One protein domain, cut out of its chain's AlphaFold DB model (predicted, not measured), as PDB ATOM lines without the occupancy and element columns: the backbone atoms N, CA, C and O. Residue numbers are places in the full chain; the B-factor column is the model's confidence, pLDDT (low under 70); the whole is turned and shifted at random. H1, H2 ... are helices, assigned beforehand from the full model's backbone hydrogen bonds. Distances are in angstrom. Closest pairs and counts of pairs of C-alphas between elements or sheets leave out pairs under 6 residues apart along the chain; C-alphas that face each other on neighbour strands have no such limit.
ATOM      1  N   LEU A 102     129.333 147.933 106.368       67.88
ATOM      2  CA  LEU A 102     128.723 147.106 105.323       67.88
ATOM      3  C   LEU A 102     127.842 145.984 105.885       67.88
ATOM      4  O   LEU A 102     126.821 145.662 105.296       67.88
ATOM      5  N   ALA A 103     128.226 145.367 107.005       62.88
ATOM      6  CA  ALA A 103     127.431 144.319 107.643       62.88
ATOM      7  C   ALA A 103     126.194 144.895 108.348       62.88
ATOM      8  O   ALA A 103     125.141 144.263 108.319       62.88
ATOM      9  N   ASP A 104     126.308 146.085 108.943       61.72
ATOM     10  CA  ASP A 104     125.164 146.789 109.528       61.72
ATOM     11  C   ASP A 104     124.199 147.278 108.447       61.72
ATOM     12  O   ASP A 104     123.008 147.007 108.532       61.72
ATOM     13  N   GLU A 105     124.713 147.879 107.376       67.94
ATOM     14  CA  GLU A 105     123.923 148.324 106.229       67.94
ATOM     15  C   GLU A 105     123.248 147.146 105.516       67.94
ATOM     16  O   GLU A 105     122.057 147.201 105.219       67.94
ATOM     17  N   ALA A 106     123.958 146.028 105.327       71.81
ATOM     18  CA  ALA A 106     123.364 144.810 104.784       71.81
ATOM     19  C   ALA A 106     122.274 144.253 105.707       71.81
ATOM     20  O   ALA A 106     121.225 143.818 105.233       71.81
ATOM     21  N   ARG A 107     122.490 144.267 107.027       69.75
ATOM     22  CA  ARG A 107     121.495 143.795 107.993       69.75
ATOM     23  C   ARG A 107     120.256 144.679 107.994       69.75
ATOM     24  O   ARG A 107     119.149 144.148 107.989       69.75
ATOM     25  N   ASP A 108     120.433 145.992 107.994       74.06
ATOM     26  CA  ASP A 108     119.331 146.946 108.008       74.06
ATOM     27  C   ASP A 108     118.558 146.903 106.680       74.06
ATOM     28  O   ASP A 108     117.330 146.847 106.700       74.06
ATOM     29  N   ALA A 109     119.243 146.758 105.540       74.38
ATOM     30  CA  ALA A 109     118.609 146.521 104.242       74.38
ATOM     31  C   ALA A 109     117.824 145.194 104.196       74.38
ATOM     32  O   ALA A 109     116.725 145.138 103.639       74.38
ATOM     33  N   LEU A 110     118.347 144.125 104.810       74.50
ATOM     34  CA  LEU A 110     117.643 142.844 104.930       74.50
ATOM     35  C   LEU A 110     116.417 142.943 105.846       74.50
ATOM     36  O   LEU A 110     115.389 142.337 105.550       74.50
ATOM     37  N   LEU A 111     116.504 143.703 106.941       76.25
ATOM     38  CA  LEU A 111     115.383 143.930 107.854       76.25
ATOM     39  C   LEU A 111     114.286 144.775 107.201       76.25
ATOM     40  O   LEU A 111     113.112 144.437 107.340       76.25
ATOM     41  N   GLU A 112     114.649 145.823 106.461       73.06
ATOM     42  CA  GLU A 112     113.698 146.618 105.676       73.06
ATOM     43  C   GLU A 112     113.041 145.790 104.569       73.06
ATOM     44  O   GLU A 112     111.820 145.802 104.427       73.06
ATOM     45  N   SER A 113     113.815 144.965 103.862       71.31
ATOM     46  CA  SER A 113     113.259 144.031 102.876       71.31
ATOM     47  C   SER A 113     112.287 143.046 103.534       71.31
ATOM     48  O   SER A 113     111.174 142.851 103.055       71.31
ATOM     49  N   ALA A 114     112.647 142.477 104.690       72.31
ATOM     50  CA  ALA A 114     111.790 141.545 105.420       72.31
ATOM     51  C   ALA A 114     110.490 142.188 105.939       72.31
ATOM     52  O   ALA A 114     109.496 141.478 106.096       72.31
ATOM     53  N   ARG A 115     110.479 143.507 106.192       74.69
ATOM     54  CA  ARG A 115     109.268 144.272 106.546       74.69
ATOM     55  C   ARG A 115     108.318 144.447 105.361       74.69
ATOM     56  O   ARG A 115     107.115 144.538 105.577       74.69
ATOM     57  N   GLN A 116     108.848 144.481 104.140       79.56
ATOM     58  CA  GLN A 116     108.068 144.625 102.907       79.56
ATOM     59  C   GLN A 116     107.581 143.282 102.347       79.56
ATOM     60  O   GLN A 116     106.668 143.257 101.528       79.56
ATOM     61  N   MET A 117     108.153 142.165 102.805       80.56
ATOM     62  CA  MET A 117     107.765 140.828 102.361       80.56
ATOM     63  C   MET A 117     106.479 140.344 103.033       80.56
ATOM     64  O   MET A 117     106.349 140.290 104.263       80.56
ATOM     65  N   THR A 118     105.555 139.867 102.208       87.50
ATOM     66  CA  THR A 118     104.378 139.130 102.664       87.50
ATOM     67  C   THR A 118     104.789 137.840 103.400       87.50
ATOM     68  O   THR A 118     105.906 137.334 103.234       87.50
ATOM     69  N   PRO A 119     103.917 137.264 104.251       79.12
ATOM     70  CA  PRO A 119     104.201 135.991 104.918       79.12
ATOM     71  C   PRO A 119     104.613 134.857 103.962       79.12
ATOM     72  O   PRO A 119     105.497 134.070 104.303       79.12
ATOM     73  N   GLU A 120     104.022 134.799 102.768       83.19
ATOM     74  CA  GLU A 120     104.333 133.794 101.745       83.19
ATOM     75  C   GLU A 120     105.733 133.992 101.150       83.19
ATOM     76  O   GLU A 120     106.521 133.048 101.051       83.19
ATOM     77  N   GLU A 121     106.099 135.232 100.833       82.94
ATOM     78  CA  GLU A 121     107.436 135.557 100.332       82.94
ATOM     79  C   GLU A 121     108.516 135.244 101.373       82.94
ATOM     80  O   GLU A 121     109.579 134.723 101.023       82.94
ATOM     81  N   ARG A 122     108.237 135.490 102.664       77.50
ATOM     82  CA  ARG A 122     109.147 135.133 103.766       77.50
ATOM     83  C   ARG A 122     109.369 133.625 103.854       77.50
ATOM     84  O   ARG A 122     110.511 133.186 104.001       77.50
ATOM     85  N   LEU A 123     108.304 132.831 103.726       79.50
ATOM     86  CA  LEU A 123     108.399 131.371 103.714       79.50
ATOM     87  C   LEU A 123     109.211 130.874 102.510       79.50
ATOM     88  O   LEU A 123     110.115 130.055 102.671       79.50
ATOM     89  N   ASN A 124     108.960 131.417 101.319       85.56
ATOM     90  CA  ASN A 124     109.685 131.040 100.106       85.56
ATOM     91  C   ASN A 124     111.178 131.388 100.176       85.56
ATOM     92  O   ASN A 124     112.023 130.581  99.779       85.56
ATOM     93  N   ALA A 125     111.533 132.555 100.719       81.38
ATOM     94  CA  ALA A 125     112.930 132.919 100.950       81.38
ATOM     95  C   ALA A 125     113.610 131.979 101.960       81.38
ATOM     96  O   ALA A 125     114.749 131.560 101.741       81.38
ATOM     97  N   HIS A 126     112.896 131.577 103.016       78.19
ATOM     98  CA  HIS A 126     113.394 130.606 103.990       78.19
ATOM     99  C   HIS A 126     113.635 129.221 103.364       78.19
ATOM    100  O   HIS A 126     114.692 128.621 103.573       78.19
ATOM    101  N   LEU A 127     112.703 128.733 102.537       85.81
ATOM    102  CA  LEU A 127     112.851 127.458 101.827       85.81
ATOM    103  C   LEU A 127     114.047 127.475 100.866       85.81
ATOM    104  O   LEU A 127     114.846 126.535 100.872       85.81
ATOM    105  N   LYS A 128     114.229 128.560 100.100       82.19
ATOM    106  CA  LYS A 128     115.399 128.745  99.221       82.19
ATOM    107  C   LYS A 128     116.712 128.725 100.006       82.19
ATOM    108  O   LYS A 128     117.663 128.063  99.592       82.19
ATOM    109  N   HIS A 129     116.762 129.407 101.152       77.50
ATOM    110  CA  HIS A 129     117.940 129.410 102.018       77.50
ATOM    111  C   HIS A 129     118.270 128.001 102.538       77.50
ATOM    112  O   HIS A 129     119.409 127.551 102.416       77.50
ATOM    113  N   SER A 130     117.271 127.270 103.040       79.38
ATOM    114  CA  SER A 130     117.440 125.891 103.522       79.38
ATOM    115  C   SER A 130     117.962 124.950 102.425       79.38
ATOM    116  O   SER A 130     118.895 124.172 102.646       79.38
ATOM    117  N   GLN A 131     117.441 125.077 101.199       84.75
ATOM    118  CA  GLN A 131     117.920 124.310 100.044       84.75
ATOM    119  C   GLN A 131     119.381 124.625  99.691       84.75
ATOM    120  O   GLN A 131     120.149 123.695  99.420       84.75
ATOM    121  N   LEU A 132     119.779 125.902  99.729       83.06
ATOM    122  CA  LEU A 132     121.151 126.341  99.459       83.06
ATOM    123  C   LEU A 132     122.133 125.788 100.502       83.06
ATOM    124  O   LEU A 132     123.160 125.217 100.136       83.06
ATOM    125  N   VAL A 133     121.796 125.887 101.791       79.88
ATOM    126  CA  VAL A 133     122.614 125.345 102.890       79.88
ATOM    127  C   VAL A 133     122.755 123.825 102.761       79.88
ATOM    128  O   VAL A 133     123.859 123.289 102.871       79.88
ATOM    129  N   GLY A 134     121.667 123.122 102.436       80.81
ATOM    130  CA  GLY A 134     121.702 121.684 102.176       80.81
ATOM    131  C   GLY A 134     122.567 121.306 100.967       80.81
ATOM    132  O   GLY A 134     123.275 120.299 101.006       80.81
ATOM    133  N   ALA A 135     122.550 122.106  99.896       81.12
ATOM    134  CA  ALA A 135     123.398 121.900  98.723       81.12
ATOM    135  C   ALA A 135     124.885 122.119  99.038       81.12
ATOM    136  O   ALA A 135     125.703 121.275  98.671       81.12
ATOM    137  N   LEU A 136     125.225 123.180  99.778       77.88
ATOM    138  CA  LEU A 136     126.591 123.453 100.238       77.88
ATOM    139  C   LEU A 136     127.122 122.327 101.131       77.88
ATOM    140  O   LEU A 136     128.239 121.852 100.932       77.88
ATOM    141  N   HIS A 137     126.300 121.829 102.059       74.94
ATOM    142  CA  HIS A 137     126.695 120.723 102.929       74.94
ATOM    143  C   HIS A 137     126.947 119.424 102.140       74.94
ATOM    144  O   HIS A 137     127.889 118.685 102.445       74.94
ATOM    145  N   ARG A 138     126.134 119.137 101.112       78.75
ATOM    146  CA  ARG A 138     126.340 117.984 100.215       78.75
ATOM    147  C   ARG A 138     127.581 118.141  99.337       78.75
ATOM    148  O   ARG A 138     128.269 117.151  99.112       78.75
ATOM    149  N   ALA A 139     127.866 119.354  98.863       75.25
ATOM    150  CA  ALA A 139     129.062 119.646  98.079       75.25
ATOM    151  C   ALA A 139     130.336 119.466  98.919       75.25
ATOM    152  O   ALA A 139     131.226 118.735  98.502       75.25
ATOM    153  N   GLY A 140     130.377 120.008 100.143       70.94
ATOM    154  CA  GLY A 140     131.527 119.863 101.046       70.94
ATOM    155  C   GLY A 140     131.808 118.418 101.481       70.94
ATOM    156  O   GLY A 140     132.961 118.044 101.651       70.94
ATOM    157  N   LYS A 141     130.774 117.570 101.591       65.31
ATOM    158  CA  LYS A 141     130.924 116.130 101.889       65.31
ATOM    159  C   LYS A 141     131.450 115.288 100.721       65.31
ATOM    160  O   LYS A 141     131.858 114.161 100.954       65.31
ATOM    161  N   ARG A 142     131.405 115.788  99.480       57.41
ATOM    162  CA  ARG A 142     131.954 115.100  98.292       57.41
ATOM    163  C   ARG A 142     133.413 115.471  98.004       57.41
ATOM    164  O   ARG A 142     134.000 114.909  97.088       57.41
ATOM    165  N   SER A 143     133.964 116.434  98.743       51.88
ATOM    166  CA  SER A 143     135.318 116.976  98.561       51.88
ATOM    167  C   SER A 143     136.318 116.494  99.622       51.88
ATOM    168  O   SER A 143     137.430 117.014  99.668       51.88
TER     169      SER A 143
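What this domain is: This is residues 102 to 143 of the 144 residues of the protein "Putative XRE-type DNA-binding protein" of Povalibacter uvarum (UniProt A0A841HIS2). Two helices make an open, flat V: the longer one, H2, is one arm, the shorter one, H1, is the other, and they meet near the end of H1 and the beginning of H2. The far parts of both arms, residues 102 to 112 and 126 to 143, stand free. The printed part has 42 residues, with H1 then H2 along the chain and no named strand; the class is all helix. It is only just extended, close to loose, with a radius of gyration of the C-alphas of 13.7 A and spans of 38 by 28 by 5 A.

How they stand to each other: H2, residues 119 to 141, and H1, residues 102 to 116, are close but not clearly touching, with 1 pair of C-alphas within 8 A: those of Ala 114 and Arg 122, 7.1 A apart. They run opposite ways at a steep tilt of 44 degrees. In both, every O i to N i+4 pair is within hydrogen-bond range.

Where its parts are: H2 measures 33.4 A from C-alpha 119 at (104.201, 135.991, 104.918) to C-alpha 141 at (130.924, 116.130, 101.889). H1 measures 20.9 A and begins with C-alpha 102 at (128.723, 147.106, 105.323).

The domain as a whole: The farthest C-alphas, of Gln 116 and Ser 143, are 39.1 A apart. The printed part has no cut, and the link from H1 to H2 is tight. pLDDT is under 70 at residues 102 to 105, 107 and 141 to 143.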